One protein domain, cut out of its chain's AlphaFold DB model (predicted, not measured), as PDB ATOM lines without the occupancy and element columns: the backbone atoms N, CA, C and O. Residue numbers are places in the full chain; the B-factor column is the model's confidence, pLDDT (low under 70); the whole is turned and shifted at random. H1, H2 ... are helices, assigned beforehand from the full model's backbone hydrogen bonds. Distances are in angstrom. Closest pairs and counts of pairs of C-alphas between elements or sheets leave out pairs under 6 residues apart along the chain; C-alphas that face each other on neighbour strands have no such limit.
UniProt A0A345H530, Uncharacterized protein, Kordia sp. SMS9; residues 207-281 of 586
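AT A GLANCE: This is residues 207 to 281 of the 586 residues of an uncharacterized protein of Kordia sp. SMS9 (UniProt A0A345H530). One long helix, H1, runs along the longest axis; a shorter helix, H2, is loosely beside its later part at a shallow tilt, and a small third helix, H3, sits by the ends of both. The stretch of residues 231 to 250 folds back along H1 and turns before it leads into H2, and residues 263 to 275 swing out in a wide loop before H3. The printed part has 75 residues with three named helices, in the order H1, H2, H3, and no named strand; the class is all helix, with 42 residues in named elements. The whole is compact, with a radius of gyration of the C-alphas of 12.8 A, and spans 39 by 28 by 18 A.

HOW THE PARTS SIT: H1, residues 207 to 230, and H2, residues 251 to 262, are close but not clearly touching; their closest C-alphas, those of Glu 221 and Thr 251, are 7.4 A apart. They run the same way at a shallow tilt of 25 degrees. H2 and H3, residues 276 to 281, are close but not clearly touching, with the closest C-alphas, those of Lys 259 and Leu 278, 7.2 A apart. They run the same way at a steep tilt of 48 degrees. H1 and H3 are near each other, with 5 pairs of C-alphas within 10 A. Between H1 and H2, residues 242 to 243 pair with residues 246 to 247, antiparallel. In H1, H2 and H3 every O i to N i+4 pair is within hydrogen-bond range.

IN THESE COORDINATES: H1 begins at C-alpha 207 (18.561, -40.789, -48.403) and measures 34.6 A. H2 begins at C-alpha 251 (-3.156, -37.394, -40.153) and measures 16.4 A. H3 measures 8.4 A and ends at C-alpha 281 (-17.678, -45.622, -44.776).

THE WHOLE: The two C-alphas farthest apart, those of Lys 207 and Gly 263, are 39.7 A apart. The printed part has no cut. Both links are long, with 20 residues between H1 and H2 and 13 between H2 and H3. The mean pLDDT of the printed part is 85.3; residues 207, 209 and 269 to 273 are under 70.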
ATOM      1  N   LYS A 207      19.117 -42.088 -48.832       69.44
ATOM      2  CA  LYS A 207      18.561 -40.789 -48.403       69.44
ATOM      3  C   LYS A 207      17.480 -40.309 -49.366       69.44
ATOM      4  O   LYS A 207      16.389 -39.938 -48.948       69.44
ATOM      5  N   LYS A 208      17.762 -40.401 -50.666       74.50
ATOM      6  CA  LYS A 208      16.803 -40.040 -51.711       74.50
ATOM      7  C   LYS A 208      15.595 -40.986 -51.734       74.50
ATOM      8  O   LYS A 208      14.489 -40.535 -51.988       74.50
ATOM      9  N   GLN A 209      15.774 -42.264 -51.393       67.56
ATOM     10  CA  GLN A 209      14.659 -43.207 -51.233       67.56
ATOM     11  C   GLN A 209      13.706 -42.806 -50.104       67.56
ATOM     12  O   GLN A 209      12.495 -42.893 -50.286       67.56
ATOM     13  N   ILE A 210      14.232 -42.346 -48.965       71.69
ATOM     14  CA  ILE A 210      13.409 -41.843 -47.855       71.69
ATOM     15  C   ILE A 210      12.616 -40.605 -48.298       71.69
ATOM     16  O   ILE A 210      11.418 -40.520 -48.035       71.69
ATOM     17  N   GLU A 211      13.251 -39.675 -49.017       78.25
ATOM     18  CA  GLU A 211      12.568 -38.496 -49.569       78.25
ATOM     19  C   GLU A 211      11.461 -38.876 -50.563       78.25
ATOM     20  O   GLU A 211      10.338 -38.381 -50.464       78.25
ATOM     21  N   ASP A 212      11.759 -39.767 -51.511       75.25
ATOM     22  CA  ASP A 212      10.806 -40.241 -52.518       75.25
ATOM     23  C   ASP A 212       9.624 -40.977 -51.857       75.25
ATOM     24  O   ASP A 212       8.465 -40.732 -52.205       75.25
ATOM     25  N   GLN A 213       9.887 -41.812 -50.843       74.69
ATOM     26  CA  GLN A 213       8.858 -42.469 -50.031       74.69
ATOM     27  C   GLN A 213       7.980 -41.445 -49.301       74.69
ATOM     28  O   GLN A 213       6.750 -41.555 -49.307       74.69
ATOM     29  N   GLY A 214       8.600 -40.420 -48.717       79.62
ATOM     30  CA  GLY A 214       7.904 -39.310 -48.084       79.62
ATOM     31  C   GLY A 214       6.933 -38.602 -49.028       79.62
ATOM     32  O   GLY A 214       5.790 -38.330 -48.656       79.62
ATOM     33  N   ARG A 215       7.342 -38.369 -50.283       81.81
ATOM     34  CA  ARG A 215       6.489 -37.754 -51.317       81.81
ATOM     35  C   ARG A 215       5.302 -38.632 -51.702       81.81
ATOM     36  O   ARG A 215       4.190 -38.113 -51.803       81.81
ATOM     37  N   VAL A 216       5.511 -39.940 -51.894       78.12
ATOM     38  CA  VAL A 216       4.409 -40.896 -52.147       78.12
ATOM     39  C   VAL A 216       3.383 -40.804 -51.034       78.12
ATOM     40  O   VAL A 216       2.183 -40.696 -51.284       78.12
ATOM     41  N   TRP A 217       3.864 -40.836 -49.797       77.88
ATOM     42  CA  TRP A 217       2.992 -40.863 -48.644       77.88
ATOM     43  C   TRP A 217       2.227 -39.552 -48.481       77.88
ATOM     44  O   TRP A 217       1.004 -39.575 -48.374       77.88
ATOM     45  N   ALA A 218       2.916 -38.415 -48.568       84.81
ATOM     46  CA  ALA A 218       2.291 -37.101 -48.549       84.81
ATOM     47  C   ALA A 218       1.208 -36.965 -49.636       84.81
ATOM     48  O   ALA A 218       0.106 -36.490 -49.359       84.81
ATOM     49  N   SER A 219       1.469 -37.462 -50.849       84.75
ATOM     50  CA  SER A 219       0.486 -37.503 -51.941       84.75
ATOM     51  C   SER A 219      -0.735 -38.369 -51.602       84.75
ATOM     52  O   SER A 219      -1.879 -37.938 -51.771       84.75
ATOM     53  N   ASN A 220      -0.520 -39.570 -51.060       83.38
ATOM     54  CA  ASN A 220      -1.603 -40.466 -50.654       83.38
ATOM     55  C   ASN A 220      -2.469 -39.867 -49.544       83.38
ATOM     56  O   ASN A 220      -3.696 -39.877 -49.644       83.38
ATOM     57  N   GLU A 221      -1.849 -39.306 -48.511       88.25
ATOM     58  CA  GLU A 221      -2.568 -38.669 -47.410       88.25
ATOM     59  C   GLU A 221      -3.326 -37.428 -47.867       88.25
ATOM     60  O   GLU A 221      -4.482 -37.234 -47.495       88.25
ATOM     61  N   ARG A 222      -2.730 -36.625 -48.754       91.00
ATOM     62  CA  ARG A 222      -3.430 -35.525 -49.419       91.00
ATOM     63  C   ARG A 222      -4.680 -36.020 -50.144       91.00
ATOM     64  O   ARG A 222      -5.741 -35.419 -49.989       91.00
ATOM     65  N   ASN A 223      -4.589 -37.118 -50.893       90.00
ATOM     66  CA  ASN A 223      -5.736 -37.706 -51.587       90.00
ATOM     67  C   ASN A 223      -6.811 -38.219 -50.613       90.00
ATOM     68  O   ASN A 223      -8.001 -38.010 -50.849       90.00
ATOM     69  N   ASN A 224      -6.415 -38.836 -49.499       91.19
ATOM     70  CA  ASN A 224      -7.336 -39.298 -48.459       91.19
ATOM     71  C   ASN A 224      -8.058 -38.132 -47.765       91.19
ATOM     72  O   ASN A 224      -9.282 -38.157 -47.619       91.19
ATOM     73  N   LEU A 225      -7.334 -37.065 -47.417       93.81
ATOM     74  CA  LEU A 225      -7.923 -35.840 -46.872       93.81
ATOM     75  C   LEU A 225      -8.833 -35.139 -47.891       93.81
ATOM     76  O   LEU A 225      -9.882 -34.624 -47.510       93.81
ATOM     77  N   LEU A 226      -8.489 -35.157 -49.185       93.94
ATOM     78  CA  LEU A 226      -9.358 -34.652 -50.254       93.94
ATOM     79  C   LEU A 226     -10.664 -35.452 -50.353       93.94
ATOM     80  O   LEU A 226     -11.723 -34.838 -50.458       93.94
ATOM     81  N   LYS A 227     -10.626 -36.791 -50.259       94.88
ATOM     82  CA  LYS A 227     -11.842 -37.627 -50.210       94.88
ATOM     83  C   LYS A 227     -12.732 -37.246 -49.022       94.88
ATOM     84  O   LYS A 227     -13.931 -37.046 -49.195       94.88
ATOM     85  N   LEU A 228     -12.149 -37.096 -47.830       95.94
ATOM     86  CA  LEU A 228     -12.873 -36.678 -46.622       95.94
ATOM     87  C   LEU A 228     -13.469 -35.270 -46.756       95.94
ATOM     88  O   LEU A 228     -14.603 -35.034 -46.334       95.94
ATOM     89  N   LYS A 229     -12.724 -34.348 -47.373       95.56
ATOM     90  CA  LYS A 229     -13.161 -32.972 -47.630       95.56
ATOM     91  C   LYS A 229     -14.303 -32.898 -48.629       95.56
ATOM     92  O   LYS A 229     -15.279 -32.187 -48.401       95.56
ATOM     93  N   LYS A 230     -14.224 -33.707 -49.681       95.94
ATOM     94  CA  LYS A 230     -15.259 -33.846 -50.703       95.94
ATOM     95  C   LYS A 230     -16.615 -34.239 -50.105       95.94
ATOM     96  O   LYS A 230     -17.629 -33.673 -50.500       95.94
ATOM     97  N   VAL A 231     -16.635 -35.125 -49.103       97.19
ATOM     98  CA  VAL A 231     -17.868 -35.565 -48.412       97.19
ATOM     99  C   VAL A 231     -18.210 -34.776 -47.135       97.19
ATOM    100  O   VAL A 231     -19.103 -35.186 -46.391       97.19
ATOM    101  N   GLY A 232     -17.503 -33.675 -46.852       95.25
ATOM    102  CA  GLY A 232     -17.830 -32.763 -45.741       95.25
ATOM    103  C   GLY A 232     -17.338 -33.142 -44.365       95.25
ATOM    104  O   GLY A 232     -17.699 -32.504 -43.380       95.25
ATOM    105  N   VAL A 233     -16.544 -34.199 -44.278       95.62
ATOM    106  CA  VAL A 233     -16.132 -34.786 -43.001       95.62
ATOM    107  C   VAL A 233     -14.870 -34.110 -42.462       95.62
ATOM    108  O   VAL A 233     -14.610 -34.155 -41.261       95.62
ATOM    109  N   TYR A 234     -14.119 -33.439 -43.340       95.19
ATOM    110  CA  TYR A 234     -12.899 -32.708 -43.021       95.19
ATOM    111  C   TYR A 234     -12.870 -31.350 -43.736       95.19
ATOM    112  O   TYR A 234     -12.985 -31.285 -44.954       95.19
ATOM    113  N   ASP A 235     -12.702 -30.253 -43.006       92.75
ATOM    114  CA  ASP A 235     -12.655 -28.886 -43.549       92.75
ATOM    115  C   ASP A 235     -11.238 -28.291 -43.600       92.75
ATOM    116  O   ASP A 235     -10.997 -27.342 -44.354       92.75
ATOM    117  N   GLY A 236     -10.290 -28.888 -42.875       93.56
ATOM    118  CA  GLY A 236      -8.906 -28.434 -42.774       93.56
ATOM    119  C   GLY A 236      -8.093 -28.469 -44.078       93.56
ATOM    120  O   GLY A 236      -8.596 -28.681 -45.192       93.56
ATOM    121  N   THR A 237      -6.791 -28.210 -43.941       93.81
ATOM    122  CA  THR A 237      -5.844 -28.212 -45.064       93.81
ATOM    123  C   THR A 237      -5.564 -29.631 -45.559       93.81
ATOM    124  O   THR A 237      -5.321 -30.549 -44.787       93.81
ATOM    125  N   THR A 238      -5.571 -29.818 -46.876       92.94
ATOM    126  CA  THR A 238      -5.186 -31.085 -47.515       92.94
ATOM    127  C   THR A 238      -3.739 -31.057 -48.007       92.94
ATOM    128  O   THR A 238      -3.285 -32.013 -48.632       92.94
ATOM    129  N   ASN A 239      -3.010 -29.960 -47.768       92.38
ATOM    130  CA  ASN A 239      -1.635 -29.814 -48.223       92.38
ATOM    131  C   ASN A 239      -0.689 -30.544 -47.265       92.38
ATOM    132  O   ASN A 239      -0.214 -29.978 -46.282       92.38
ATOM    133  N   VAL A 240      -0.472 -31.825 -47.540       87.88
ATOM    134  CA  VAL A 240       0.443 -32.681 -46.792       87.88
ATOM    135  C   VAL A 240       1.806 -32.637 -47.477       87.88
ATOM    136  O   VAL A 240       1.893 -32.907 -48.673       87.88
ATOM    137  N   ASN A 241       2.854 -32.324 -46.720       87.62
ATOM    138  CA  ASN A 241       4.248 -32.443 -47.142       87.62
ATOM    139  C   ASN A 241       4.976 -33.424 -46.214       87.62
ATOM    140  O   ASN A 241       4.512 -33.689 -45.105       87.62
ATOM    141  N   PHE A 242       6.121 -33.944 -46.657       82.94
ATOM    142  CA  PHE A 242       7.010 -34.773 -45.843       82.94
ATOM    143  C   PHE A 242       8.340 -34.043 -45.635       82.94
ATOM    144  O   PHE A 242       8.943 -33.580 -46.605       82.94
ATOM    145  N   ASN A 243       8.773 -33.919 -44.385       83.75
ATOM    146  CA  ASN A 243      10.063 -33.368 -43.981       83.75
ATOM    147  C   ASN A 243      10.851 -34.416 -43.169       83.75
ATOM    148  O   ASN A 243      10.405 -35.551 -43.002       83.75
ATOM    149  N   ASN A 244      12.027 -34.040 -42.659       74.31
ATOM    150  CA  ASN A 244      12.870 -34.945 -41.869       74.31
ATOM    151  C   ASN A 244      12.186 -35.463 -40.586       74.31
ATOM    152  O   ASN A 244      12.566 -36.521 -40.094       74.31
ATOM    153  N   ASP A 245      11.162 -34.759 -40.093       71.75
ATOM    154  CA  ASP A 245      10.419 -35.090 -38.872       71.75
ATOM    155  C   ASP A 245       9.112 -35.864 -39.157       71.75
ATOM    156  O   ASP A 245       8.359 -36.191 -38.237       71.75
ATOM    157  N   GLY A 246       8.830 -36.186 -40.427       75.25
ATOM    158  CA  GLY A 246       7.631 -36.899 -40.867       75.25
ATOM    159  C   GLY A 246       6.672 -36.029 -41.684       75.25
ATOM    160  O   GLY A 246       7.084 -35.208 -42.498       75.25
ATOM    161  N   LEU A 247       5.361 -36.249 -41.539       78.44
ATOM    162  CA  LEU A 247       4.367 -35.436 -42.248       78.44
ATOM    163  C   LEU A 247       4.163 -34.087 -41.562       78.44
ATOM    164  O   LEU A 247       4.073 -34.012 -40.340       78.44
ATOM    165  N   THR A 248       3.945 -33.038 -42.354       82.31
ATOM    166  CA  THR A 248       3.610 -31.696 -41.843       82.31
ATOM    167  C   THR A 248       2.249 -31.618 -41.151       82.31
ATOM    168  O   THR A 248       1.930 -30.601 -40.539       82.31
ATOM    169  N   ILE A 249       1.416 -32.654 -41.279       84.19
ATOM    170  CA  ILE A 249       0.085 -32.745 -40.680       84.19
ATOM    171  C   ILE A 249      -0.029 -34.090 -39.966       84.19
ATOM    172  O   ILE A 249       0.251 -35.137 -40.550       84.19
ATOM    173  N   ASP A 250      -0.519 -34.067 -38.726       87.56
ATOM    174  CA  ASP A 250      -0.821 -35.275 -37.956       87.56
ATOM    175  C   ASP A 250      -2.127 -35.932 -38.447       87.56
ATOM    176  O   ASP A 250      -3.210 -35.789 -37.865       87.56
ATOM    177  N   THR A 251      -2.029 -36.659 -39.560       87.50
ATOM    178  CA  THR A 251      -3.156 -37.394 -40.153       87.50
ATOM    179  C   THR A 251      -3.682 -38.495 -39.232       87.50
ATOM    180  O   THR A 251      -4.874 -38.805 -39.278       87.50
ATOM    181  N   LYS A 252      -2.846 -39.020 -38.320       87.38
ATOM    182  CA  LYS A 252      -3.241 -39.981 -37.273       87.38
ATOM    183  C   LYS A 252      -4.285 -39.422 -36.348       87.38
ATOM    184  O   LYS A 252      -5.355 -40.018 -36.191       87.38
ATOM    185  N   LYS A 253      -4.008 -38.251 -35.796       90.38
ATOM    186  CA  LYS A 253      -4.964 -37.555 -34.949       90.38
ATOM    187  C   LYS A 253      -6.242 -37.213 -35.714       90.38
ATOM    188  O   LYS A 253      -7.328 -37.455 -35.195       90.38
ATOM    189  N   ILE A 254      -6.133 -36.729 -36.956       93.06
ATOM    190  CA  ILE A 254      -7.302 -36.379 -37.784       93.06
ATOM    191  C   ILE A 254      -8.212 -37.593 -38.008       93.06
ATOM    192  O   ILE A 254      -9.405 -37.530 -37.704       93.06
ATOM    193  N   TYR A 255      -7.677 -38.712 -38.505       92.88
ATOM    194  CA  TYR A 255      -8.499 -39.888 -38.793       92.88
ATOM    195  C   TYR A 255      -9.051 -40.526 -37.519       92.88
ATOM    196  O   TYR A 255     -10.194 -40.970 -37.530       92.88
ATOM    197  N   SER A 256      -8.307 -40.517 -36.406       90.75
ATOM    198  CA  SER A 256      -8.827 -40.982 -35.116       90.75
ATOM    199  C   SER A 256     -10.006 -40.136 -34.631       90.75
ATOM    200  O   SER A 256     -11.010 -40.699 -34.196       90.75
ATOM    201  N   ILE A 257      -9.927 -38.805 -34.746       93.69
ATOM    202  CA  ILE A 257     -11.035 -37.904 -34.390       93.69
ATOM    203  C   ILE A 257     -12.264 -38.208 -35.250       93.69
ATOM    204  O   ILE A 257     -13.370 -38.307 -34.724       93.69
ATOM    205  N   ILE A 258     -12.078 -38.396 -36.561       94.62
ATOM    206  CA  ILE A 258     -13.167 -38.728 -37.487       94.62
ATOM    207  C   ILE A 258     -13.781 -40.085 -37.128       94.62
ATOM    208  O   ILE A 258     -14.993 -40.173 -36.950       94.62
ATOM    209  N   LYS A 259     -12.967 -41.133 -36.955       94.12
ATOM    210  CA  LYS A 259     -13.459 -42.469 -36.588       94.12
ATOM    211  C   LYS A 259     -14.267 -42.432 -35.293       94.12
ATOM    212  O   LYS A 259     -15.387 -42.934 -35.273       94.12
ATOM    213  N   ASN A 260     -13.763 -41.749 -34.264       94.56
ATOM    214  CA  ASN A 260     -14.465 -41.593 -32.990       94.56
ATOM    215  C   ASN A 260     -15.779 -40.812 -33.149       94.56
ATOM    216  O   ASN A 260     -16.812 -41.245 -32.649       94.56
ATOM    217  N   LYS A 261     -15.766 -39.692 -33.887       95.50
ATOM    218  CA  LYS A 261     -16.951 -38.847 -34.112       95.50
ATOM    219  C   LYS A 261     -18.085 -39.590 -34.826       95.50
ATOM    220  O   LYS A 261     -19.248 -39.333 -34.530       95.50
ATOM    221  N   TYR A 262     -17.758 -40.473 -35.770       95.12
ATOM    222  CA  TYR A 262     -18.742 -41.184 -36.596       95.12
ATOM    223  C   TYR A 262     -18.926 -42.661 -36.212       95.12
ATOM    224  O   TYR A 262     -19.612 -43.385 -36.929       95.12
ATOM    225  N   GLY A 263     -18.334 -43.115 -35.099       95.94
ATOM    226  CA  GLY A 263     -18.455 -44.497 -34.621       95.94
ATOM    227  C   GLY A 263     -17.892 -45.539 -35.593       95.94
ATOM    228  O   GLY A 263     -18.433 -46.637 -35.703       95.94
ATOM    229  N   ILE A 264     -16.842 -45.193 -36.340       94.50
ATOM    230  CA  ILE A 264     -16.226 -46.085 -37.327       94.50
ATOM    231  C   ILE A 264     -15.240 -46.997 -36.587       94.50
ATOM    232  O   ILE A 264     -14.290 -46.485 -35.989       94.50
ATOM    233  N   PRO A 265     -15.424 -48.329 -36.614       91.06
ATOM    234  CA  PRO A 265     -14.525 -49.240 -35.923       91.06
ATOM    235  C   PRO A 265     -13.131 -49.186 -36.550       91.06
ATOM    236  O   PRO A 265     -12.980 -49.301 -37.769       91.06
ATOM    237  N   SER A 266     -12.110 -49.046 -35.708       82.56
ATOM    238  CA  SER A 266     -10.725 -49.236 -36.132       82.56
ATOM    239  C   SER A 266     -10.532 -50.685 -36.559       82.56
ATOM    240  O   SER A 266     -10.900 -51.603 -35.826       82.56
ATOM    241  N   ASP A 267      -9.954 -50.897 -37.736       78.50
ATOM    242  CA  ASP A 267      -9.506 -52.227 -38.120       78.50
ATOM    243  C   ASP A 267      -8.305 -52.604 -37.241       78.50
ATOM    244  O   ASP A 267      -7.207 -52.082 -37.412       78.50
ATOM    245  N   THR A 268      -8.522 -53.487 -36.262       70.31
ATOM    246  CA  THR A 268      -7.481 -53.937 -35.323       70.31
ATOM    247  C   THR A 268      -6.324 -54.648 -36.023       70.31
ATOM    248  O   THR A 268      -5.229 -54.726 -35.463       70.31
ATOM    249  N   ASN A 269      -6.541 -55.129 -37.250       61.50
ATOM    250  CA  ASN A 269      -5.517 -55.760 -38.074       61.50
ATOM    251  C   ASN A 269      -4.801 -54.758 -38.990       61.50
ATOM    252  O   ASN A 269      -3.725 -55.066 -39.509       61.50
ATOM    253  N   SER A 270      -5.355 -53.557 -39.172       61.16
ATOM    254  CA  SER A 270      -4.744 -52.507 -39.976       61.16
ATOM    255  C   SER A 270      -3.900 -51.582 -39.109       61.16
ATOM    256  O   SER A 270      -4.380 -50.906 -38.202       61.16
ATOM    257  N   LYS A 271      -2.611 -51.487 -39.440       59.16
ATOM    258  CA  LYS A 271      -1.752 -50.403 -38.944       59.16
ATOM    259  C   LYS A 271      -1.920 -49.118 -39.754       59.16
ATOM    260  O   LYS A 271      -1.256 -48.123 -39.447       59.16
ATOM    261  N   ASP A 272      -2.742 -49.126 -40.801       60.28
ATOM    262  CA  ASP A 272      -2.969 -47.939 -41.609       60.28
ATOM    263  C   ASP A 272      -3.904 -46.997 -40.880       60.28
ATOM    264  O   ASP A 272      -4.929 -47.368 -40.306       60.28
ATOM    265  N   VAL A 273      -3.535 -45.730 -40.928       68.94
ATOM    266  CA  VAL A 273      -4.307 -44.682 -40.289       68.94
ATOM    267  C   VAL A 273      -5.649 -44.499 -41.011       68.94
ATOM    268  O   VAL A 273      -6.701 -44.364 -40.376       68.94
ATOM    269  N   PHE A 274      -5.600 -44.542 -42.345       81.38
ATOM    270  CA  PHE A 274      -6.749 -44.592 -43.238       81.38
ATOM    271  C   PHE A 274      -6.985 -46.051 -43.637       81.38
ATOM    272  O   PHE A 274      -6.341 -46.562 -44.549       81.38
ATOM    273  N   ASP A 275      -7.845 -46.742 -42.894       82.38
ATOM    274  CA  ASP A 275      -8.106 -48.169 -43.082       82.38
ATOM    275  C   ASP A 275      -9.299 -48.431 -44.017       82.38
ATOM    276  O   ASP A 275     -10.054 -47.528 -44.396       82.38
ATOM    277  N   ASN A 276      -9.487 -49.704 -44.365       82.88
ATOM    278  CA  ASN A 276     -10.578 -50.162 -45.224       82.88
ATOM    279  C   ASN A 276     -11.965 -49.818 -44.656       82.88
ATOM    280  O   ASN A 276     -12.902 -49.577 -45.421       82.88
ATOM    281  N   ASN A 277     -12.110 -49.769 -43.327       87.75
ATOM    282  CA  ASN A 277     -13.366 -49.394 -42.676       87.75
ATOM    283  C   ASN A 277     -13.707 -47.925 -42.939       87.75
ATOM    284  O   ASN A 277     -14.838 -47.620 -43.328       87.75
ATOM    285  N   LEU A 278     -12.731 -47.023 -42.787       91.44
ATOM    286  CA  LEU A 278     -12.904 -45.607 -43.094       91.44
ATOM    287  C   LEU A 278     -13.188 -45.385 -44.585       91.44
ATOM    288  O   LEU A 278     -14.108 -44.639 -44.919       91.44
ATOM    289  N   GLU A 279     -12.473 -46.065 -45.485       89.88
ATOM    290  CA  GLU A 279     -12.725 -45.951 -46.928       89.88
ATOM    291  C   GLU A 279     -14.130 -46.438 -47.316       89.88
ATOM    292  O   GLU A 279     -14.868 -45.746 -48.026       89.88
ATOM    293  N   LYS A 280     -14.545 -47.605 -46.810       91.81
ATOM    294  CA  LYS A 280     -15.891 -48.145 -47.033       91.81
ATOM    295  C   LYS A 280     -16.965 -47.183 -46.529       91.81
ATOM    296  O   LYS A 280     -17.954 -46.959 -47.231       91.81
ATOM    297  N   TRP A 281     -16.760 -46.598 -45.352       95.81
ATOM    298  CA  TRP A 281     -17.678 -45.622 -44.776       95.81
ATOM    299  C   TRP A 281     -17.771 -44.345 -45.622       95.81
ATOM    300  O   TRP A 281     -18.879 -43.899 -45.918       95.81
TER     301      TRP A 281